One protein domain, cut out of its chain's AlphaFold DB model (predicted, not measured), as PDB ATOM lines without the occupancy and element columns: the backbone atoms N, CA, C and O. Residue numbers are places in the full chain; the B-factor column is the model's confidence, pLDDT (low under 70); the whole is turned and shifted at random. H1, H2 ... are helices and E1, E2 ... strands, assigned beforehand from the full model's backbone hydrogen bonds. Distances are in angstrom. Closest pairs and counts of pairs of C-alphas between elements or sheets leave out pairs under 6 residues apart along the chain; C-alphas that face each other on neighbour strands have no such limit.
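Overview. This is residues 115 to 280 of the 280 residues of an uncharacterized protein of Halomicrobium mukohataei (UniProt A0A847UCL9). A twisted sheet of six strands curls round helix H2, and the shorter helix H1 packs on the same face of the sheet. At one end of the long axis the hairpin E6 and E7 reaches away from this body as an arm; at the other end is the small hairpin E3 and E4. The printed part has 166 residues with two named helices and eleven named strands, along the chain E1 E2 H1 E3 E4 E5 E6 E7 E8 E9 H2 E10 E11; the main sheet is mixed, in the order E5, E8, E9, E2, E11, E10. The class is mixed, helices and strands, though under half of the residues, 79 of 166, are in named elements. The whole is compact, with a radius of gyration of the C-alphas of 17.0 A and spans of 55 by 41 by 34 A.

Arrangement. Start at E1, residues 118 to 124, which pairs with no named strand and runs on into E2, residues 127 to 129, at 89 degrees. E2 is parallel to E11, residues 275 to 279, with N 128 and O 277 at 2.9 A, and antiparallel to E9, residues 211 to 217, with N 213 and O 127 at 2.8 A. Next comes H1, residues 134 to 143, on the sheet at a height of 8.3 A; it lies over E8, residues 196 to 203, and runs along it at 12 degrees on the local plane, and it is only just not over E9, on which 2 of its 10 C-alphas fall. Then look at the hairpin E3, residues 158 to 161, and E4, residues 164 to 167, where N 161 and O 164 are 2.8 A apart. E4 runs on into the edge strand E5, residues 170 to 175, at 36 degrees; E5 is antiparallel to E8, with N 199 and O 172 at 2.8 A. The hairpin E6, residues 181 to 184, and E7, residues 187 to 190, has N 182 and O 189 at 2.9 A, and both strands are apart from E8. E8 and E9 form a hairpin, with N 198 and O 216 at 2.8 A. The sheet curls round H2, residues 238 to 249, whose closest C-alphas to E9 are those of Phe 238 and His 216, 4.5 A. H1 and H2 lie on the same face, giving two layers, helices over one face of a sheet. They only just touch, and only at their ends, with 3 pairs of C-alphas within 8 A, made by residues 248 to 249 of H2 alone; the closest are His 140 and Trp 249, 7.7 A. E10, residues 257 to 261, forms a hairpin with E11, with N 278 and O 258 at 2.9 A. E9, H2 and E10 form a split strand-helix-strand unit, two strands of one sheet that are not neighbours, with a helix between them along the chain and E2 and E11 between them in the sheet; its crossover is right-handed. In H1 and H2 every O i to N i+4 pair is within hydrogen-bond range.

Along the chain. Find C-alpha 118 at (-1.803, -5.469, 44.295); from there E1 runs 17.6 A to Pro 124. H1 spans 14.6 A and E5 16.8 A. E8, the longest strand by residues, begins at C-alpha 196, (12.414, -18.087, 21.073), and covers 22.7 A; E9 covers 20.0 A and H2 16.4 A. E10 spans 13.2 A, and E11 runs 13.0 A to C-alpha 279 at (17.004, 2.332, 20.275).

Size, cuts and confidence. The two C-alphas farthest apart are those of Asp 163 and Pro 186, 55.9 A. The printed part has no cut and ends at residue 280, the chain's last. The long links are H1 to E3, E9 to H2 and E10 to E11. The mean pLDDT of the printed part is 73.2; 60 residues are under 70, among them residues 176 to 195, 219 to 234 and 262 to 274.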
ATOM      1  N   ALA A 115      -2.874  -7.266  37.327       72.81
ATOM      2  CA  ALA A 115      -3.634  -6.075  36.865       72.81
ATOM      3  C   ALA A 115      -4.328  -5.158  37.908       72.81
ATOM      4  O   ALA A 115      -4.548  -3.978  37.640       72.81
ATOM      5  N   ASP A 116      -4.674  -5.687  39.076       73.62
ATOM      6  CA  ASP A 116      -5.309  -5.024  40.213       73.62
ATOM      7  C   ASP A 116      -4.309  -4.176  41.025       73.62
ATOM      8  O   ASP A 116      -3.093  -4.203  40.830       73.62
ATOM      9  N   THR A 117      -4.856  -3.443  41.988       64.94
ATOM     10  CA  THR A 117      -4.176  -2.669  43.018       64.94
ATOM     11  C   THR A 117      -2.987  -3.374  43.651       64.94
ATOM     12  O   THR A 117      -2.038  -2.657  43.919       64.94
ATOM     13  N   SER A 118      -2.985  -4.699  43.869       70.00
ATOM     14  CA  SER A 118      -1.803  -5.469  44.295       70.00
ATOM     15  C   SER A 118      -1.188  -6.267  43.141       70.00
ATOM     16  O   SER A 118      -1.856  -7.127  42.567       70.00
ATOM     17  N   GLY A 119       0.093  -6.042  42.846       79.62
ATOM     18  CA  GLY A 119       0.841  -6.709  41.779       79.62
ATOM     19  C   GLY A 119       2.063  -7.478  42.284       79.62
ATOM     20  O   GLY A 119       2.567  -7.242  43.377       79.62
ATOM     21  N   GLU A 120       2.556  -8.407  41.463       82.50
ATOM     22  CA  GLU A 120       3.864  -9.048  41.640       82.50
ATOM     23  C   GLU A 120       4.831  -8.519  40.573       82.50
ATOM     24  O   GLU A 120       4.483  -8.565  39.392       82.50
ATOM     25  N   ARG A 121       6.049  -8.102  40.958       83.50
ATOM     26  CA  ARG A 121       7.152  -7.856  40.005       83.50
ATOM     27  C   ARG A 121       7.667  -9.176  39.442       83.50
ATOM     28  O   ARG A 121       8.054 -10.053  40.210       83.50
ATOM     29  N   LYS A 122       7.714  -9.306  38.115       78.94
ATOM     30  CA  LYS A 122       8.080 -10.571  37.454       78.94
ATOM     31  C   LYS A 122       9.448 -10.546  36.787       78.94
ATOM     32  O   LYS A 122      10.188 -11.509  36.924       78.94
ATOM     33  N   ALA A 123       9.772  -9.466  36.084       80.06
ATOM     34  CA  ALA A 123      11.040  -9.277  35.385       80.06
ATOM     35  C   ALA A 123      11.168  -7.830  34.868       80.06
ATOM     36  O   ALA A 123      10.149  -7.138  34.739       80.06
ATOM     37  N   PRO A 124      12.398  -7.355  34.615       81.00
ATOM     38  CA  PRO A 124      12.661  -5.967  34.261       81.00
ATOM     39  C   PRO A 124      12.353  -5.648  32.792       81.00
ATOM     40  O   PRO A 124      12.497  -6.486  31.901       81.00
ATOM     41  N   ILE A 125      12.004  -4.389  32.551       86.38
ATOM     42  CA  ILE A 125      12.121  -3.702  31.267       86.38
ATOM     43  C   ILE A 125      13.614  -3.512  30.981       86.38
ATOM     44  O   ILE A 125      14.383  -3.106  31.854       86.38
ATOM     45  N   ASN A 126      14.037  -3.868  29.772       85.19
ATOM     46  CA  ASN A 126      15.448  -3.894  29.377       85.19
ATOM     47  C   ASN A 126      15.696  -3.356  27.956       85.19
ATOM     48  O   ASN A 126      16.844  -3.356  27.504       85.19
ATOM     49  N   VAL A 127      14.655  -2.865  27.276       89.50
ATOM     50  CA  VAL A 127      14.734  -2.189  25.974       89.50
ATOM     51  C   VAL A 127      13.780  -0.986  25.955       89.50
ATOM     52  O   VAL A 127      12.687  -1.067  26.518       89.50
ATOM     53  N   ALA A 128      14.178   0.104  25.298       90.31
ATOM     54  CA  ALA A 128      13.337   1.266  25.018       90.31
ATOM     55  C   ALA A 128      13.548   1.761  23.574       90.31
ATOM     56  O   ALA A 128      14.664   1.675  23.054       90.31
ATOM     57  N   TRP A 129      12.487   2.276  22.945       92.25
ATOM     58  CA  TRP A 129      12.472   2.734  21.552       92.25
ATOM     59  C   TRP A 129      11.948   4.168  21.403       92.25
ATOM     60  O   TRP A 129      10.863   4.496  21.888       92.25
ATOM     61  N   ASP A 130      12.702   4.977  20.664       91.19
ATOM     62  CA  ASP A 130      12.373   6.311  20.158       91.19
ATOM     63  C   ASP A 130      11.605   6.142  18.839       91.19
ATOM     64  O   ASP A 130      12.091   6.360  17.731       91.19
ATOM     65  N   VAL A 131      10.390   5.612  18.981       90.25
ATOM     66  CA  VAL A 131       9.397   5.441  17.913       90.25
ATOM     67  C   VAL A 131       8.027   5.817  18.453       90.25
ATOM     68  O   VAL A 131       7.799   5.759  19.656       90.25
ATOM     69  N   SER A 132       7.083   6.200  17.592       89.06
ATOM     70  CA  SER A 132       5.807   6.765  18.060       89.06
ATOM     71  C   SER A 132       4.918   5.771  18.824       89.06
ATOM     72  O   SER A 132       4.164   6.191  19.702       89.06
ATOM     73  N   THR A 133       4.967   4.478  18.491       91.88
ATOM     74  CA  THR A 133       4.106   3.433  19.058       91.88
ATOM     75  C   THR A 133       4.767   2.050  19.085       91.88
ATOM     76  O   THR A 133       5.668   1.747  18.306       91.88
ATOM     77  N   ALA A 134       4.246   1.157  19.929       91.31
ATOM     78  CA  ALA A 134       4.616  -0.260  19.962       91.31
ATOM     79  C   ALA A 134       4.462  -0.971  18.598       91.31
ATOM     80  O   ALA A 134       5.218  -1.899  18.318       91.31
ATOM     81  N   SER A 135       3.540  -0.503  17.744       91.12
ATOM     82  CA  SER A 135       3.351  -1.005  16.374       91.12
ATOM     83  C   SER A 135       4.492  -0.596  15.441       91.12
ATOM     84  O   SER A 135       4.859  -1.377  14.581       91.12
ATOM     85  N   ASP A 136       5.094   0.586  15.618       92.19
ATOM     86  CA  ASP A 136       6.239   1.008  14.794       92.19
ATOM     87  C   ASP A 136       7.492   0.167  15.118       92.19
ATOM     88  O   ASP A 136       8.305  -0.126  14.242       92.19
ATOM     89  N   ALA A 137       7.633  -0.268  16.379       91.25
ATOM     90  CA  ALA A 137       8.627  -1.270  16.757       91.25
ATOM     91  C   ALA A 137       8.287  -2.646  16.151       91.25
ATOM     92  O   ALA A 137       9.185  -3.309  15.640       91.25
ATOM     93  N   GLU A 138       7.014  -3.065  16.180       91.38
ATOM     94  CA  GLU A 138       6.530  -4.304  15.545       91.38
ATOM     95  C   GLU A 138       6.895  -4.372  14.060       91.38
ATOM     96  O   GLU A 138       7.570  -5.314  13.643       91.38
ATOM     97  N   ASP A 139       6.514  -3.340  13.303       91.25
ATOM     98  CA  ASP A 139       6.695  -3.244  11.855       91.25
ATOM     99  C   ASP A 139       8.183  -3.347  11.476       91.25
ATOM    100  O   ASP A 139       8.537  -4.106  10.575       91.25
ATOM    101  N   HIS A 140       9.084  -2.677  12.211       91.56
ATOM    102  CA  HIS A 140      10.532  -2.826  12.008       91.56
ATOM    103  C   HIS A 140      10.992  -4.281  12.207       91.56
ATOM    104  O   HIS A 140      11.790  -4.801  11.418       91.56
ATOM    105  N   TYR A 141      10.523  -4.958  13.265       91.31
ATOM    106  CA  TYR A 141      10.967  -6.324  13.537       91.31
ATOM    107  C   TYR A 141      10.400  -7.362  12.543       91.31
ATOM    108  O   TYR A 141      11.078  -8.363  12.291       91.31
ATOM    109  N   ASP A 142       9.226  -7.122  11.951       88.94
ATOM    110  CA  ASP A 142       8.660  -7.954  10.873       88.94
ATOM    111  C   ASP A 142       9.380  -7.698   9.535       88.94
ATOM    112  O   ASP A 142      10.002  -8.615   8.987       88.94
ATOM    113  N   ASP A 143       9.397  -6.448   9.051       88.56
ATOM    114  CA  ASP A 143       9.882  -6.098   7.705       88.56
ATOM    115  C   ASP A 143      11.408  -6.253   7.537       88.56
ATOM    116  O   ASP A 143      11.870  -6.816   6.539       88.56
ATOM    117  N   GLU A 144      12.207  -5.758   8.489       88.56
ATOM    118  CA  GLU A 144      13.673  -5.672   8.350       88.56
ATOM    119  C   GLU A 144      14.392  -6.848   9.027       88.56
ATOM    120  O   GLU A 144      15.395  -7.375   8.536       88.56
ATOM    121  N   CYS A 145      13.847  -7.301  10.152       88.25
ATOM    122  CA  CYS A 145      14.446  -8.335  10.986       88.25
ATOM    123  C   CYS A 145      13.911  -9.747  10.711       88.25
ATOM    124  O   CYS A 145      14.598 -10.719  11.056       88.25
ATOM    125  N   ASN A 146      12.737  -9.881  10.073       86.75
ATOM    126  CA  ASN A 146      12.082 -11.161   9.770       86.75
ATOM    127  C   ASN A 146      11.723 -11.956  11.051       86.75
ATOM    128  O   ASN A 146      11.885 -13.179  11.120       86.75
ATOM    129  N   TRP A 147      11.324 -11.238  12.109       88.56
ATOM    130  CA  TRP A 147      10.753 -11.773  13.353       88.56
ATOM    131  C   TRP A 147       9.228 -11.712  13.221       88.56
ATOM    132  O   TRP A 147       8.714 -10.839  12.546       88.56
ATOM    133  N   VAL A 148       8.484 -12.613  13.855       79.88
ATOM    134  CA  VAL A 148       7.038 -12.746  13.622       79.88
ATOM    135  C   VAL A 148       6.199 -12.331  14.826       79.88
ATOM    136  O   VAL A 148       6.459 -12.732  15.965       79.88
ATOM    137  N   SER A 149       5.108 -11.617  14.562       67.25
ATOM    138  CA  SER A 149       4.024 -11.402  15.524       67.25
ATOM    139  C   SER A 149       3.189 -12.672  15.667       67.25
ATOM    140  O   SER A 149       2.264 -12.951  14.897       67.25
ATOM    141  N   ALA A 150       3.549 -13.507  16.638       56.06
ATOM    142  CA  ALA A 150       2.922 -14.809  16.814       56.06
ATOM    143  C   ALA A 150       1.566 -14.721  17.548       56.06
ATOM    144  O   ALA A 150       1.474 -14.087  18.603       56.06
ATOM    145  N   PRO A 151       0.524 -15.447  17.094       50.78
ATOM    146  CA  PRO A 151      -0.673 -15.665  17.894       50.78
ATOM    147  C   PRO A 151      -0.319 -16.545  19.098       50.78
ATOM    148  O   PRO A 151       0.225 -17.641  18.965       50.78
ATOM    149  N   GLN A 152      -0.610 -16.046  20.293       56.03
ATOM    150  CA  GLN A 152      -0.113 -16.586  21.556       56.03
ATOM    151  C   GLN A 152      -1.247 -16.632  22.599       56.03
ATOM    152  O   GLN A 152      -2.273 -15.977  22.403       56.03
ATOM    153  N   PRO A 153      -1.103 -17.394  23.704       53.41
ATOM    154  CA  PRO A 153      -2.023 -17.314  24.838       53.41
ATOM    155  C   PRO A 153      -2.234 -15.858  25.290       53.41
ATOM    156  O   PRO A 153      -1.264 -15.100  25.376       53.41
ATOM    157  N   ASP A 154      -3.488 -15.490  25.589       56.84
ATOM    158  CA  ASP A 154      -3.902 -14.162  26.086       56.84
ATOM    159  C   ASP A 154      -3.423 -13.976  27.535       56.84
ATOM    160  O   ASP A 154      -4.186 -14.056  28.496       56.84
ATOM    161  N   VAL A 155      -2.105 -13.833  27.681       66.94
ATOM    162  CA  VAL A 155      -1.403 -13.562  28.934       66.94
ATOM    163  C   VAL A 155      -1.086 -12.082  28.959       66.94
ATOM    164  O   VAL A 155      -0.018 -11.650  28.502       66.94
ATOM    165  N   LYS A 156      -2.030 -11.311  29.488       70.88
ATOM    166  CA  LYS A 156      -1.839  -9.888  29.733       70.88
ATOM    167  C   LYS A 156      -0.773  -9.717  30.799       70.88
ATOM    168  O   LYS A 156      -0.868 -10.241  31.902       70.88
ATOM    169  N   ARG A 157       0.274  -8.990  30.436       81.88
ATOM    170  CA  ARG A 157       1.237  -8.413  31.371       81.88
ATOM    171  C   ARG A 157       1.168  -6.907  31.198       81.88
ATOM    172  O   ARG A 157       0.705  -6.425  30.165       81.88
ATOM    173  N   TYR A 158       1.576  -6.164  32.210       85.69
ATOM    174  CA  TYR A 158       1.471  -4.708  32.218       85.69
ATOM    175  C   TYR A 158       2.672  -4.082  32.905       85.69
ATOM    176  O   TYR A 158       3.343  -4.735  33.705       85.69
ATOM    177  N   ILE A 159       2.893  -2.808  32.611       85.06
ATOM    178  CA  ILE A 159       3.751  -1.916  33.381       85.06
ATOM    179  C   ILE A 159       2.889  -0.938  34.184       85.06
ATOM    180  O   ILE A 159       1.753  -0.616  33.812       85.06
ATOM    181  N   VAL A 160       3.447  -0.477  35.298       80.31
ATOM    182  CA  VAL A 160       2.948   0.665  36.067       80.31
ATOM    183  C   VAL A 160       3.586   1.929  35.490       80.31
ATOM    184  O   VAL A 160       4.775   1.941  35.187       80.31
ATOM    185  N   THR A 161       2.788   2.976  35.291       75.56
ATOM    186  CA  THR A 161       3.248   4.297  34.847       75.56
ATOM    187  C   THR A 161       2.592   5.391  35.682       75.56
ATOM    188  O   THR A 161       1.622   5.158  36.410       75.56
ATOM    189  N   ASP A 162       3.096   6.617  35.562       69.50
ATOM    190  CA  ASP A 162       2.577   7.763  36.308       69.50
ATOM    191  C   ASP A 162       1.091   8.072  36.016       69.50
ATOM    192  O   ASP A 162       0.369   8.524  36.915       69.50
ATOM    193  N   ASP A 163       0.639   7.728  34.804       71.12
ATOM    194  CA  ASP A 163      -0.731   7.853  34.285       71.12
ATOM    195  C   ASP A 163      -1.635   6.629  34.558       71.12
ATOM    196  O   ASP A 163      -2.833   6.669  34.262       71.12
ATOM    197  N   GLY A 164      -1.099   5.532  35.109       79.06
ATOM    198  CA  GLY A 164      -1.868   4.336  35.464       79.06
ATOM    199  C   GLY A 164      -1.220   3.023  35.024       79.06
ATOM    200  O   GLY A 164      -0.021   2.821  35.168       79.06
ATOM    201  N   VAL A 165      -2.033   2.087  34.530       82.69
ATOM    202  CA  VAL A 165      -1.593   0.746  34.108       82.69
ATOM    203  C   VAL A 165      -1.636   0.642  32.583       82.69
ATOM    204  O   VAL A 165      -2.664   0.946  31.975       82.69
ATOM    205  N   LYS A 166      -0.538   0.185  31.967       84.81
ATOM    206  CA  LYS A 166      -0.434  -0.077  30.518       84.81
ATOM    207  C   LYS A 166      -0.178  -1.564  30.291       84.81
ATOM    208  O   LYS A 166       0.849  -2.075  30.730       84.81
ATOM    209  N   SER A 167      -1.092  -2.267  29.625       86.69
ATOM    210  CA  SER A 167      -0.857  -3.650  29.183       86.69
ATOM    211  C   SER A 167       0.214  -3.719  28.092       86.69
ATOM    212  O   SER A 167       0.531  -2.705  27.478       86.69
ATOM    213  N   ASN A 168       0.750  -4.911  27.816       83.38
ATOM    214  CA  ASN A 168       1.514  -5.128  26.594       83.38
ATOM    215  C   ASN A 168       0.608  -4.839  25.391       83.38
ATOM    216  O   ASN A 168      -0.482  -5.405  25.286       83.38
ATOM    217  N   ASP A 169       1.065  -3.972  24.501       82.38
ATOM    218  CA  ASP A 169       0.308  -3.554  23.322       82.38
ATOM    219  C   ASP A 169       0.679  -4.407  22.100       82.38
ATOM    220  O   ASP A 169      -0.184  -4.710  21.282       82.38
ATOM    221  N   THR A 170       1.923  -4.899  22.065       86.88
ATOM    222  CA  THR A 170       2.474  -5.780  21.025       86.88
ATOM    223  C   THR A 170       3.294  -6.915  21.659       86.88
ATOM    224  O   THR A 170       3.846  -6.774  22.759       86.88
ATOM    225  N   ARG A 171       3.398  -8.049  20.950       86.00
ATOM    226  CA  ARG A 171       4.343  -9.133  21.252       86.00
ATOM    227  C   ARG A 171       5.047  -9.612  19.981       86.00
ATOM    228  O   ARG A 171       4.390 -10.089  19.062       86.00
ATOM    229  N   ILE A 172       6.374  -9.546  19.982       88.38
ATOM    230  CA  ILE A 172       7.248  -9.866  18.845       88.38
ATOM    231  C   ILE A 172       8.030 -11.134  19.183       88.38
ATOM    232  O   ILE A 172       8.494 -11.272  20.317       88.38
ATOM    233  N   GLN A 173       8.195 -12.060  18.235       85.44
ATOM    234  CA  GLN A 173       8.923 -13.306  18.476       85.44
ATOM    235  C   GLN A 173       9.926 -13.664  17.381       85.44
ATOM    236  O   GLN A 173       9.632 -13.580  16.193       85.44
ATOM    237  N   LYS A 174      11.085 -14.196  17.778       83.44
ATOM    238  CA  LYS A 174      12.049 -14.817  16.860       83.44
ATOM    239  C   LYS A 174      12.339 -16.250  17.265       83.44
ATOM    240  O   LYS A 174      12.964 -16.470  18.299       83.44
ATOM    241  N   THR A 175      11.983 -17.214  16.424       76.19
ATOM    242  CA  THR A 175      12.466 -18.594  16.572       76.19
ATOM    243  C   THR A 175      13.971 -18.643  16.298       76.19
ATOM    244  O   THR A 175      14.429 -18.186  15.250       76.19
ATOM    245  N   LEU A 176      14.754 -19.180  17.236       68.12
ATOM    246  CA  LEU A 176      16.216 -19.263  17.130       68.12
ATOM    247  C   LEU A 176      16.706 -20.545  16.444       68.12
ATOM    248  O   LEU A 176      17.829 -20.573  15.937       68.12
ATOM    249  N   GLY A 177      15.877 -21.590  16.403       58.38
ATOM    250  CA  GLY A 177      16.215 -22.879  15.805       58.38
ATOM    251  C   GLY A 177      15.548 -23.140  14.454       58.38
ATOM    252  O   GLY A 177      14.474 -22.628  14.146       58.38
ATOM    253  N   GLY A 178      16.187 -23.996  13.653       51.19
ATOM    254  CA  GLY A 178      15.622 -24.515  12.412       51.19
ATOM    255  C   GLY A 178      15.955 -25.991  12.196       51.19
ATOM    256  O   GLY A 178      17.055 -26.319  11.763       51.19
ATOM    257  N   GLY A 179      14.982 -26.870  12.433       46.00
ATOM    258  CA  GLY A 179      14.876 -28.220  11.871       46.00
ATOM    259  C   GLY A 179      15.788 -29.331  12.406       46.00
ATOM    260  O   GLY A 179      15.563 -30.488  12.043       46.00
ATOM    261  N   ASP A 180      16.805 -29.041  13.220       51.75
ATOM    262  CA  ASP A 180      17.746 -30.072  13.681       51.75
ATOM    263  C   ASP A 180      17.186 -30.928  14.833       51.75
ATOM    264  O   ASP A 180      16.400 -30.473  15.666       51.75
ATOM    265  N   ILE A 181      17.617 -32.194  14.899       55.38
ATOM    266  CA  ILE A 181      17.194 -33.174  15.913       55.38
ATOM    267  C   ILE A 181      18.419 -33.703  16.663       55.38
ATOM    268  O   ILE A 181      19.278 -34.370  16.076       55.38
ATOM    269  N   ILE A 182      18.461 -33.496  17.981       51.31
ATOM    270  CA  ILE A 182      19.423 -34.159  18.867       51.31
ATOM    271  C   ILE A 182      18.874 -35.531  19.268       51.31
ATOM    272  O   ILE A 182      17.722 -35.683  19.671       51.31
ATOM    273  N   TRP A 183      19.729 -36.549  19.188       43.62
ATOM    274  CA  TRP A 183      19.397 -37.922  19.566       43.62
ATOM    275  C   TRP A 183      19.966 -38.262  20.945       43.62
ATOM    276  O   TRP A 183      21.127 -38.663  21.068       43.62
ATOM    277  N   LEU A 184      19.138 -38.164  21.990       40.03
ATOM    278  CA  LEU A 184      19.462 -38.708  23.314       40.03
ATOM    279  C   LEU A 184      19.009 -40.173  23.392       40.03
ATOM    280  O   LEU A 184      17.975 -40.527  23.959       40.03
ATOM    281  N   GLY A 185      19.800 -41.050  22.772       56.66
ATOM    282  CA  GLY A 185      19.470 -42.470  22.646       56.66
ATOM    283  C   GLY A 185      18.343 -42.694  21.625       56.66
ATOM    284  O   GLY A 185      18.448 -42.189  20.510       56.66
ATOM    285  N   PRO A 186      17.285 -43.467  21.943       48.28
ATOM    286  CA  PRO A 186      16.192 -43.744  21.008       48.28
ATOM    287  C   PRO A 186      15.174 -42.595  20.884       48.28
ATOM    288  O   PRO A 186      14.201 -42.742  20.148       48.28
ATOM    289  N   ILE A 187      15.357 -41.496  21.622       38.91
ATOM    290  CA  ILE A 187      14.435 -40.360  21.671       38.91
ATOM    291  C   ILE A 187      14.962 -39.261  20.731       38.91
ATOM    292  O   ILE A 187      16.036 -38.715  21.006       38.91
ATOM    293  N   PRO A 188      14.247 -38.927  19.640       43.91
ATOM    294  CA  PRO A 188      14.510 -37.712  18.881       43.91
ATOM    295  C   PRO A 188      13.992 -36.504  19.667       43.91
ATOM    296  O   PRO A 188      12.822 -36.467  20.042       43.91
ATOM    297  N   ILE A 189      14.855 -35.517  19.893       50.81
ATOM    298  CA  ILE A 189      14.499 -34.231  20.499       50.81
ATOM    299  C   ILE A 189      14.671 -33.160  19.416       50.81
ATOM    300  O   ILE A 189      15.810 -32.933  18.992       50.81
ATOM    301  N   PRO A 190      13.587 -32.530  18.926       48.09
ATOM    302  CA  PRO A 190      13.691 -31.374  18.043       48.09
ATOM    303  C   PRO A 190      14.375 -30.226  18.793       48.09
ATOM    304  O   PRO A 190      14.041 -29.950  19.944       48.09
ATOM    305  N   THR A 191      15.361 -29.597  18.164       48.62
ATOM    306  CA  THR A 191      16.173 -28.521  18.769       48.62
ATOM    307  C   THR A 191      15.565 -27.132  18.597       48.62
ATOM    308  O   THR A 191      16.100 -26.154  19.101       48.62
ATOM    309  N   ASP A 192      14.465 -27.041  17.858       50.44
ATOM    310  CA  ASP A 192      14.006 -25.828  17.185       50.44
ATOM    311  C   ASP A 192      12.638 -25.317  17.647       50.44
ATOM    312  O   ASP A 192      12.206 -24.249  17.222       50.44
ATOM    313  N   ILE A 193      11.955 -26.055  18.522       47.72
ATOM    314  CA  ILE A 193      10.543 -25.810  18.848       47.72
ATOM    315  C   ILE A 193      10.289 -24.833  20.010       47.72
ATOM    316  O   ILE A 193       9.155 -24.372  20.125       47.72
ATOM    317  N   TYR A 194      11.292 -24.488  20.833       51.97
ATOM    318  CA  TYR A 194      11.080 -23.662  22.043       51.97
ATOM    319  C   TYR A 194      12.135 -22.582  22.346       51.97
ATOM    320  O   TYR A 194      11.863 -21.715  23.173       51.97
ATOM    321  N   GLU A 195      13.301 -22.556  21.686       63.50
ATOM    322  CA  GLU A 195      14.204 -21.401  21.805       63.50
ATOM    323  C   GLU A 195      13.653 -20.235  20.968       63.50
ATOM    324  O   GLU A 195      13.847 -20.161  19.751       63.50
ATOM    325  N   GLN A 196      12.936 -19.332  21.635       74.06
ATOM    326  CA  GLN A 196      12.414 -18.087  21.073       74.06
ATOM    327  C   GLN A 196      13.034 -16.885  21.795       74.06
ATOM    328  O   GLN A 196      13.167 -16.912  23.018       74.06
ATOM    329  N   ILE A 197      13.366 -15.818  21.061       84.44
ATOM    330  CA  ILE A 197      13.366 -14.475  21.656       84.44
ATOM    331  C   ILE A 197      11.910 -14.030  21.702       84.44
ATOM    332  O   ILE A 197      11.232 -14.062  20.676       84.44
ATOM    333  N   ASP A 198      11.457 -13.588  22.864       86.25
ATOM    334  CA  ASP A 198      10.198 -12.881  23.055       86.25
ATOM    335  C   ASP A 198      10.488 -11.412  23.354       86.25
ATOM    336  O   ASP A 198      11.373 -11.115  24.159       86.25
ATOM    337  N   ILE A 199       9.729 -10.502  22.750       89.56
ATOM    338  CA  ILE A 199       9.655  -9.107  23.173       89.56
ATOM    339  C   ILE A 199       8.204  -8.782  23.511       89.56
ATOM    340  O   ILE A 199       7.328  -8.867  22.649       89.56
ATOM    341  N   ARG A 200       7.957  -8.323  24.739       89.88
ATOM    342  CA  ARG A 200       6.716  -7.625  25.104       89.88
ATOM    343  C   ARG A 200       6.947  -6.126  25.032       89.88
ATOM    344  O   ARG A 200       7.868  -5.633  25.683       89.88
ATOM    345  N   VAL A 201       6.109  -5.430  24.272       91.25
ATOM    346  CA  VAL A 201       6.243  -3.995  23.990       91.25
ATOM    347  C   VAL A 201       5.036  -3.243  24.560       91.25
ATOM    348  O   VAL A 201       3.899  -3.712  24.455       91.25
ATOM    349  N   TYR A 202       5.283  -2.093  25.185       91.06
ATOM    350  CA  TYR A 202       4.312  -1.283  25.923       91.06
ATOM    351  C   TYR A 202       4.398   0.177  25.454       91.06
ATOM    352  O   TYR A 202       5.490   0.750  25.447       91.06
ATOM    353  N   ASN A 203       3.268   0.813  25.121       89.94
ATOM    354  CA  ASN A 203       3.227   2.263  24.914       89.94
ATOM    355  C   ASN A 203       3.299   2.973  26.277       89.94
ATOM    356  O   ASN A 203       2.302   3.094  27.000       89.94
ATOM    357  N   TYR A 204       4.494   3.443  26.625       85.12
ATOM    358  CA  TYR A 204       4.769   4.180  27.853       85.12
ATOM    359  C   TYR A 204       4.232   5.616  27.760       85.12
ATOM    360  O   TYR A 204       3.403   6.014  28.581       85.12
ATOM    361  N   GLY A 205       4.597   6.324  26.686       77.62
ATOM    362  CA  GLY A 205       4.114   7.667  26.342       77.62
ATOM    363  C   GLY A 205       5.010   8.839  26.764       77.62
ATOM    364  O   GLY A 205       4.647   9.975  26.473       77.62
ATOM    365  N   GLU A 206       6.153   8.587  27.409       77.56
ATOM    366  CA  GLU A 206       7.121   9.622  27.811       77.56
ATOM    367  C   GLU A 206       8.296   9.724  26.830       77.56
ATOM    368  O   GLU A 206       8.856   8.722  26.394       77.56
ATOM    369  N   GLU A 207       8.713  10.947  26.516       79.00
ATOM    370  CA  GLU A 207       9.856  11.217  25.635       79.00
ATOM    371  C   GLU A 207      11.202  10.879  26.318       79.00
ATOM    372  O   GLU A 207      11.348  11.100  27.525       79.00
ATOM    373  N   PRO A 208      12.236  10.427  25.578       78.06
ATOM    374  CA  PRO A 208      12.313  10.308  24.129       78.06
ATOM    375  C   PRO A 208      12.103   8.859  23.671       78.06
ATOM    376  O   PRO A 208      12.151   8.591  22.484       78.06
ATOM    377  N   TYR A 209      11.855   7.924  24.596       85.06
ATOM    378  CA  TYR A 209      11.486   6.547  24.278       85.06
ATOM    379  C   TYR A 209      10.064   6.284  24.792       85.06
ATOM    380  O   TYR A 209       9.882   5.649  25.838       85.06
ATOM    381  N   PRO A 210       9.021   6.752  24.078       87.31
ATOM    382  CA  PRO A 210       7.634   6.565  24.500       87.31
ATOM    383  C   PRO A 210       7.175   5.105  24.372       87.31
ATOM    384  O   PRO A 210       6.027   4.791  24.691       87.31
ATOM    385  N   VAL A 211       8.066   4.201  23.961       90.62
ATOM    386  CA  VAL A 211       7.857   2.761  23.881       90.62
ATOM    387  C   VAL A 211       8.914   2.037  24.716       90.62
ATOM    388  O   VAL A 211      10.116   2.232  24.545       90.62
ATOM    389  N   LEU A 212       8.457   1.155  25.602       89.50
ATOM    390  CA  LEU A 212       9.294   0.336  26.481       89.50
ATOM    391  C   LEU A 212       9.060  -1.148  26.229       89.50
ATOM    392  O   LEU A 212       8.004  -1.548  25.734       89.50
ATOM    393  N   GLY A 213      10.003  -1.993  26.635       90.44
ATOM    394  CA  GLY A 213       9.821  -3.426  26.494       90.44
ATOM    395  C   GLY A 213      10.767  -4.322  27.270       90.44
ATOM    396  O   GLY A 213      11.813  -3.941  27.796       90.44
ATOM    397  N   GLN A 214      10.326  -5.567  27.323       89.50
ATOM    398  CA  GLN A 214      10.996  -6.685  27.949       89.50
ATOM    399  C   GLN A 214      11.352  -7.682  26.852       89.50
ATOM    400  O   GLN A 214      10.456  -8.319  26.301       89.50
ATOM    401  N   ALA A 215      12.642  -7.835  26.573       88.94
ATOM    402  CA  ALA A 215      13.181  -8.871  25.706       88.94
ATOM    403  C   ALA A 215      13.776 -10.013  26.552       88.94
ATOM    404  O   ALA A 215      14.673  -9.768  27.367       88.94
ATOM    405  N   HIS A 216      13.328 -11.254  26.343       85.06
ATOM    406  CA  HIS A 216      13.891 -12.458  26.971       85.06
ATOM    407  C   HIS A 216      14.056 -13.613  25.976       85.06
ATOM    408  O   HIS A 216      13.366 -13.670  24.965       85.06
ATOM    409  N   ILE A 217      14.987 -14.530  26.261       80.62
ATOM    410  CA  ILE A 217      15.007 -15.861  25.640       80.62
ATOM    411  C   ILE A 217      14.499 -16.843  26.680       80.62
ATOM    412  O   ILE A 217      15.004 -16.874  27.809       80.62
ATOM    413  N   ASP A 218      13.512 -17.623  26.276       71.12
ATOM    414  CA  ASP A 218      12.871 -18.626  27.108       71.12
ATOM    415  C   ASP A 218      13.775 -19.867  27.206       71.12
ATOM    416  O   ASP A 218      14.331 -20.307  26.194       71.12
ATOM    417  N   PRO A 219      13.901 -20.491  28.389       62.34
ATOM    418  CA  PRO A 219      14.363 -21.869  28.490       62.34
ATOM    419  C   PRO A 219      13.538 -22.793  27.591       62.34
ATOM    420  O   PRO A 219      12.333 -22.602  27.437       62.34
ATOM    421  N   TRP A 220      14.165 -23.840  27.054       55.59
ATOM    422  CA  TRP A 220      13.549 -24.778  26.103       55.59
ATOM    423  C   TRP A 220      12.287 -25.509  26.622       55.59
ATOM    424  O   TRP A 220      11.560 -26.091  25.825       55.59
ATOM    425  N   ASP A 221      12.025 -25.521  27.933       56.47
ATOM    426  CA  ASP A 221      10.799 -26.052  28.550       56.47
ATOM    427  C   ASP A 221       9.917 -24.953  29.178       56.47
ATOM    428  O   ASP A 221       8.974 -25.260  29.903       56.47
ATOM    429  N   HIS A 222      10.250 -23.675  28.973       62.38
ATOM    430  CA  HIS A 222       9.737 -22.512  29.709       62.38
ATOM    431  C   HIS A 222       9.765 -22.700  31.248       62.38
ATOM    432  O   HIS A 222       8.894 -22.189  31.957       62.38
ATOM    433  N   ASN A 223      10.737 -23.466  31.772       59.09
ATOM    434  CA  ASN A 223      10.830 -23.929  33.164       59.09
ATOM    435  C   ASN A 223       9.596 -24.712  33.676       59.09
ATOM    436  O   ASN A 223       9.378 -24.817  34.888       59.09
ATOM    437  N   GLN A 224       8.769 -25.272  32.785       54.66
ATOM    438  CA  GLN A 224       7.539 -25.980  33.159       54.66
ATOM    439  C   GLN A 224       7.792 -27.335  33.832       54.66
ATOM    440  O   GLN A 224       6.958 -27.767  34.635       54.66
ATOM    441  N   ASP A 225       8.922 -27.997  33.561       56.03
ATOM    442  CA  ASP A 225       9.339 -29.193  34.299       56.03
ATOM    443  C   ASP A 225      10.859 -29.244  34.511       56.03
ATOM    444  O   ASP A 225      11.571 -30.129  34.023       56.03
ATOM    445  N   CYS A 226      11.341 -28.352  35.383       57.50
ATOM    446  CA  CYS A 226      12.728 -28.301  35.860       57.50
ATOM    447  C   CYS A 226      13.278 -29.620  36.463       57.50
ATOM    448  O   CYS A 226      14.434 -29.665  36.896       57.50
ATOM    449  N   LYS A 227      12.477 -30.695  36.562       47.47
ATOM    450  CA  LYS A 227      12.913 -32.023  37.020       47.47
ATOM    451  C   LYS A 227      13.214 -32.989  35.876       47.47
ATOM    452  O   LYS A 227      13.913 -33.971  36.126       47.47
ATOM    453  N   PHE A 228      12.732 -32.751  34.653       38.59
ATOM    454  CA  PHE A 228      12.654 -33.805  33.635       38.59
ATOM    455  C   PHE A 228      14.014 -34.269  33.077       38.59
ATOM    456  O   PHE A 228      14.148 -35.432  32.696       38.59
ATOM    457  N   ILE A 229      15.042 -33.406  33.062       35.84
ATOM    458  CA  ILE A 229      16.366 -33.726  32.468       35.84
ATOM    459  C   ILE A 229      17.532 -33.612  33.480       35.84
ATOM    460  O   ILE A 229      18.687 -33.866  33.154       35.84
ATOM    461  N   GLY A 230      17.268 -33.266  34.746       32.44
ATOM    462  CA  GLY A 230      18.329 -33.112  35.760       32.44
ATOM    463  C   GLY A 230      19.293 -31.940  35.507       32.44
ATOM    464  O   GLY A 230      20.349 -31.879  36.133       32.44
ATOM    465  N   VAL A 231      18.921 -31.021  34.610       36.62
ATOM    466  CA  VAL A 231      19.650 -29.778  34.289       36.62
ATOM    467  C   VAL A 231      19.236 -28.623  35.220       36.62
ATOM    468  O   VAL A 231      19.981 -27.661  35.360       36.62
ATOM    469  N   GLY A 232      18.102 -28.755  35.922       48.25
ATOM    470  CA  GLY A 232      17.498 -27.688  36.728       48.25
ATOM    471  C   GLY A 232      16.681 -26.711  35.880       48.25
ATOM    472  O   GLY A 232      16.626 -26.850  34.659       48.25
ATOM    473  N   CYS A 233      16.039 -25.738  36.536       58.81
ATOM    474  CA  CYS A 233      15.497 -24.576  35.832       58.81
ATOM    475  C   CYS A 233      16.665 -23.782  35.226       58.81
ATOM    476  O   CYS A 233      17.731 -23.714  35.844       58.81
ATOM    477  N   GLN A 234      16.467 -23.181  34.058       62.47
ATOM    478  CA  GLN A 234      17.431 -22.257  33.459       62.47
ATOM    479  C   GLN A 234      16.935 -20.819  33.610       62.47
ATOM    480  O   GLN A 234      15.729 -20.569  33.597       62.47
ATOM    481  N   ASP A 235      17.859 -19.873  33.743       70.44
ATOM    482  CA  ASP A 235      17.513 -18.456  33.833       70.44
ATOM    483  C   ASP A 235      17.051 -17.923  32.467       70.44
ATOM    484  O   ASP A 235      17.579 -18.307  31.418       70.44
ATOM    485  N   TRP A 236      16.087 -17.002  32.475       73.50
ATOM    486  CA  TRP A 236      15.657 -16.287  31.273       73.50
ATOM    487  C   TRP A 236      16.799 -15.387  30.783       73.50
ATOM    488  O   TRP A 236      17.318 -14.558  31.534       73.50
ATOM    489  N   GLN A 237      17.222 -15.517  29.521       79.94
ATOM    490  CA  GLN A 237      18.462 -14.867  29.064       79.94
ATOM    491  C   GLN A 237      18.239 -13.417  28.597       79.94
ATOM    492  O   GLN A 237      18.496 -13.072  27.441       79.94
ATOM    493  N   PHE A 238      17.790 -12.543  29.506       81.38
ATOM    494  CA  PHE A 238      17.514 -11.119  29.247       81.38
ATOM    495  C   PHE A 238      18.658 -10.394  28.522       81.38
ATOM    496  O   PHE A 238      18.420  -9.638  27.583       81.38
ATOM    497  N   ASN A 239      19.913 -10.648  28.907       84.06
ATOM    498  CA  ASN A 239      21.077  -9.985  28.309       84.06
ATOM    499  C   ASN A 239      21.309 -10.395  26.846       84.06
ATOM    500  O   ASN A 239      21.683  -9.557  26.023       84.06
ATOM    501  N   ALA A 240      21.088 -11.672  26.520       84.38
ATOM    502  CA  ALA A 240      21.223 -12.188  25.161       84.38
ATOM    503  C   ALA A 240      20.078 -11.686  24.272       84.38
ATOM    504  O   ALA A 240      20.330 -11.193  23.175       84.38
ATOM    505  N   ALA A 241      18.846 -11.714  24.791       88.12
ATOM    506  CA  ALA A 241      17.669 -11.164  24.128       88.12
ATOM    507  C   ALA A 241      17.830  -9.671  23.816       88.12
ATOM    508  O   ALA A 241      17.797  -9.293  22.651       88.12
ATOM    509  N   ARG A 242      18.130  -8.842  24.828       90.44
ATOM    510  CA  ARG A 242      18.400  -7.402  24.676       90.44
ATOM    511  C   ARG A 242      19.466  -7.121  23.620       90.44
ATOM    512  O   ARG A 242      19.306  -6.200  22.825       90.44
ATOM    513  N   THR A 243      20.545  -7.907  23.601       89.56
ATOM    514  CA  THR A 243      21.615  -7.756  22.602       89.56
ATOM    515  C   THR A 243      21.105  -8.084  21.201       89.56
ATOM    516  O   THR A 243      21.324  -7.299  20.291       89.56
ATOM    517  N   ALA A 244      20.361  -9.178  21.021       90.19
ATOM    518  CA  ALA A 244      19.797  -9.552  19.725       90.19
ATOM    519  C   ALA A 244      18.730  -8.562  19.216       90.19
ATOM    520  O   ALA A 244      18.715  -8.251  18.027       90.19
ATOM    521  N   THR A 245      17.878  -8.043  20.105       92.12
ATOM    522  CA  THR A 245      16.910  -6.967  19.833       92.12
ATOM    523  C   THR A 245      17.639  -5.707  19.355       92.12
ATOM    524  O   THR A 245      17.391  -5.222  18.255       92.12
ATOM    525  N   LYS A 246      18.637  -5.247  20.121       92.69
ATOM    526  CA  LYS A 246      19.473  -4.084  19.792       92.69
ATOM    527  C   LYS A 246      20.261  -4.245  18.490       92.69
ATOM    528  O   LYS A 246      20.377  -3.302  17.717       92.69
ATOM    529  N   ASP A 247      20.889  -5.398  18.281       92.56
ATOM    530  CA  ASP A 247      21.738  -5.634  17.113       92.56
ATOM    531  C   ASP A 247      20.902  -5.649  15.834       92.56
ATOM    532  O   ASP A 247      21.316  -5.036  14.855       92.56
ATOM    533  N   CYS A 248      19.705  -6.246  15.879       91.31
ATOM    534  CA  CYS A 248      18.780  -6.248  14.752       91.31
ATOM    535  C   CYS A 248      18.280  -4.833  14.414       91.31
ATOM    536  O   CYS A 248      18.348  -4.449  13.252       91.31
ATOM    537  N   TRP A 249      17.934  -4.018  15.428       92.44
ATOM    538  CA  TRP A 249      17.524  -2.613  15.245       92.44
ATOM    539  C   TRP A 249      18.504  -1.781  14.402       92.44
ATOM    540  O   TRP A 249      18.115  -0.889  13.654       92.44
ATOM    541  N   THR A 250      19.802  -2.071  14.534       89.44
ATOM    542  CA  THR A 250      20.884  -1.315  13.885       89.44
ATOM    543  C   THR A 250      21.540  -2.002  12.688       89.44
ATOM    544  O   THR A 250      22.495  -1.448  12.139       89.44
ATOM    545  N   ASP A 251      21.100  -3.192  12.271       81.75
ATOM    546  CA  ASP A 251      21.760  -3.889  11.163       81.75
ATOM    547  C   ASP A 251      21.378  -3.264   9.811       81.75
ATOM    548  O   ASP A 251      20.249  -3.356   9.346       81.75
ATOM    549  N   GLY A 252      22.337  -2.591   9.171       58.22
ATOM    550  CA  GLY A 252      22.185  -2.031   7.822       58.22
ATOM    551  C   GLY A 252      21.351  -0.747   7.683       58.22
ATOM    552  O   GLY A 252      21.230  -0.259   6.559       58.22
ATOM    553  N   GLN A 253      20.826  -0.186   8.777       65.75
ATOM    554  CA  GLN A 253      19.846   0.914   8.777       65.75
ATOM    555  C   GLN A 253      20.417   2.291   9.187       65.75
ATOM    556  O   GLN A 253      21.568   2.407   9.607       65.75
ATOM    557  N   GLU A 254      19.603   3.354   9.065       76.38
ATOM    558  CA  GLU A 254      19.920   4.703   9.589       76.38
ATOM    559  C   GLU A 254      19.746   4.822  11.120       76.38
ATOM    560  O   GLU A 254      20.154   5.827  11.703       76.38
ATOM    561  N   HIS A 255      19.188   3.790  11.763       84.00
ATOM    562  CA  HIS A 255      18.982   3.712  13.208       84.00
ATOM    563  C   HIS A 255      20.289   3.629  14.010       84.00
ATOM    564  O   HIS A 255      21.323   3.109  13.583       84.00
ATOM    565  N   SER A 256      20.202   4.095  15.244       85.69
ATOM    566  CA  SER A 256      21.228   4.140  16.268       85.69
ATOM    567  C   SER A 256      20.824   3.301  17.482       85.69
ATOM    568  O   SER A 256      19.647   3.089  17.779       85.69
ATOM    569  N   SER A 257      21.817   2.775  18.198       87.56
ATOM    570  CA  SER A 257      21.574   2.122  19.480       87.56
ATOM    571  C   SER A 257      22.776   2.178  20.404       87.56
ATOM    572  O   SER A 257      23.932   2.179  19.968       87.56
ATOM    573  N   TRP A 258      22.501   2.175  21.702       85.25
ATOM    574  CA  TRP A 258      23.506   1.997  22.739       85.25
ATOM    575  C   TRP A 258      22.967   1.137  23.879       85.25
ATOM    576  O   TRP A 258      21.762   0.985  24.065       85.25
ATOM    577  N   ILE A 259      23.885   0.521  24.622       82.75
ATOM    578  CA  ILE A 259      23.568  -0.103  25.905       82.75
ATOM    579  C   ILE A 259      24.035   0.875  26.971       82.75
ATOM    580  O   ILE A 259      25.242   1.092  27.107       82.75
ATOM    581  N   HIS A 260      23.095   1.449  27.713       76.56
ATOM    582  CA  HIS A 260      23.426   2.269  28.873       76.56
ATOM    583  C   HIS A 260      23.655   1.384  30.097       76.56
ATOM    584  O   HIS A 260      23.086   0.293  30.200       76.56
ATOM    585  N   SER A 261      24.524   1.826  31.006       70.38
ATOM    586  CA  SER A 261      24.730   1.180  32.304       70.38
ATOM    587  C   SER A 261      24.264   2.108  33.414       70.38
ATOM    588  O   SER A 261      24.924   3.094  33.716       70.38
ATOM    589  N   LEU A 262      23.140   1.737  34.014       61.53
ATOM    590  CA  LEU A 262      22.674   2.197  35.310       61.53
ATOM    591  C   LEU A 262      23.677   1.709  36.368       61.53
ATOM    592  O   LEU A 262      24.026   0.523  36.392       61.53
ATOM    593  N   ASP A 263      24.126   2.597  37.255       52.75
ATOM    594  CA  ASP A 263      25.060   2.270  38.341       52.75
ATOM    595  C   ASP A 263      24.370   1.439  39.448       52.75
ATOM    596  O   ASP A 263      24.083   1.919  40.543       52.75
ATOM    597  N   TYR A 264      24.106   0.159  39.161       51.19
ATOM    598  CA  TYR A 264      23.530  -0.803  40.102       51.19
ATOM    599  C   TYR A 264      24.521  -1.923  40.432       51.19
ATOM    600  O   TYR A 264      24.874  -2.746  39.585       51.19
ATOM    601  N   SER A 265      24.962  -1.982  41.691       45.03
ATOM    602  CA  SER A 265      25.859  -3.027  42.191       45.03
ATOM    603  C   SER A 265      25.130  -4.035  43.089       45.03
ATOM    604  O   SER A 265      24.624  -3.660  44.142       45.03
ATOM    605  N   GLU A 266      25.214  -5.314  42.709       44.31
ATOM    606  CA  GLU A 266      24.978  -6.521  43.530       44.31
ATOM    607  C   GLU A 266      23.529  -6.897  43.927       44.31
ATOM    608  O   GLU A 266      22.982  -6.431  44.929       44.31
ATOM    609  N   GLN A 267      22.982  -7.910  43.235       37.78
ATOM    610  CA  GLN A 267      22.470  -9.168  43.828       37.78
ATOM    611  C   GLN A 267      22.160 -10.198  42.725       37.78
ATOM    612  O   GLN A 267      22.080  -9.808  41.567       37.78
ATOM    613  N   ASP A 268      22.048 -11.492  43.059       43.31
ATOM    614  CA  ASP A 268      21.968 -12.609  42.093       43.31
ATOM    615  C   ASP A 268      20.522 -13.077  41.754       43.31
ATOM    616  O   ASP A 268      19.688 -13.213  42.650       43.31
ATOM    617  N   PHE A 269      20.313 -13.457  40.478       39.34
ATOM    618  CA  PHE A 269      19.145 -14.102  39.811       39.34
ATOM    619  C   PHE A 269      17.880 -13.271  39.449       39.34
ATOM    620  O   PHE A 269      17.447 -12.386  40.179       39.34
ATOM    621  N   ASP A 270      17.337 -13.549  38.243       49.03
ATOM    622  CA  ASP A 270      16.365 -12.743  37.447       49.03
ATOM    623  C   ASP A 270      16.739 -11.250  37.274       49.03
ATOM    624  O   ASP A 270      15.910 -10.351  37.108       49.03
ATOM    625  N   THR A 271      18.040 -10.969  37.315       47.41
ATOM    626  CA  THR A 271      18.584  -9.625  37.501       47.41
ATOM    627  C   THR A 271      18.555  -8.786  36.233       47.41
ATOM    628  O   THR A 271      19.228  -9.115  35.251       47.41
ATOM    629  N   HIS A 272      17.940  -7.606  36.320       59.56
ATOM    630  CA  HIS A 272      18.419  -6.473  35.534       59.56
ATOM    631  C   HIS A 272      19.915  -6.297  35.853       59.56
ATOM    632  O   HIS A 272      20.297  -6.158  37.012       59.56
ATOM    633  N   ASP A 273      20.792  -6.359  34.856       64.12
ATOM    634  CA  ASP A 273      22.244  -6.234  35.055       64.12
ATOM    635  C   ASP A 273      22.685  -4.762  35.126       64.12
ATOM    636  O   ASP A 273      23.786  -4.422  34.692       64.12
ATOM    637  N   GLY A 274      21.779  -3.896  35.597       66.69
ATOM    638  CA  GLY A 274      21.875  -2.446  35.494       66.69
ATOM    639  C   GLY A 274      21.886  -1.936  34.051       66.69
ATOM    640  O   GLY A 274      22.481  -0.898  33.812       66.69
ATOM    641  N   LYS A 275      21.324  -2.641  33.052       76.00
ATOM    642  CA  LYS A 275      21.419  -2.192  31.646       76.00
ATOM    643  C   LYS A 275      20.116  -2.223  30.865       76.00
ATOM    644  O   LYS A 275      19.367  -3.202  30.891       76.00
ATOM    645  N   ILE A 276      19.949  -1.187  30.055       82.69
ATOM    646  CA  ILE A 276      18.879  -1.021  29.077       82.69
ATOM    647  C   ILE A 276      19.495  -0.808  27.688       82.69
ATOM    648  O   ILE A 276      20.570  -0.216  27.562       82.69
ATOM    649  N   ALA A 277      18.862  -1.355  26.650       87.56
ATOM    650  CA  ALA A 277      19.183  -1.018  25.267       87.56
ATOM    651  C   ALA A 277      18.263   0.112  24.816       87.56
ATOM    652  O   ALA A 277      17.043  -0.022  24.890       87.56
ATOM    653  N   LEU A 278      18.866   1.199  24.358       88.00
ATOM    654  CA  LEU A 278      18.186   2.402  23.910       88.00
ATOM    655  C   LEU A 278      18.308   2.466  22.390       88.00
ATOM    656  O   LEU A 278      19.418   2.343  21.859       88.00
ATOM    657  N   LEU A 279      17.165   2.550  21.713       91.00
ATOM    658  CA  LEU A 279      17.004   2.332  20.275       91.00
ATOM    659  C   LEU A 279      16.324   3.557  19.647       91.00
ATOM    660  O   LEU A 279      15.263   3.952  20.120       91.00
ATOM    661  N   SER A 280      16.934   4.160  18.622       88.06
ATOM    662  CA  SER A 280      16.460   5.377  17.927       88.06
ATOM    663  C   SER A 280      16.830   5.292  16.457       88.06
ATOM    664  O   SER A 280      18.045   5.349  16.175       88.06
TER     665      SER A 280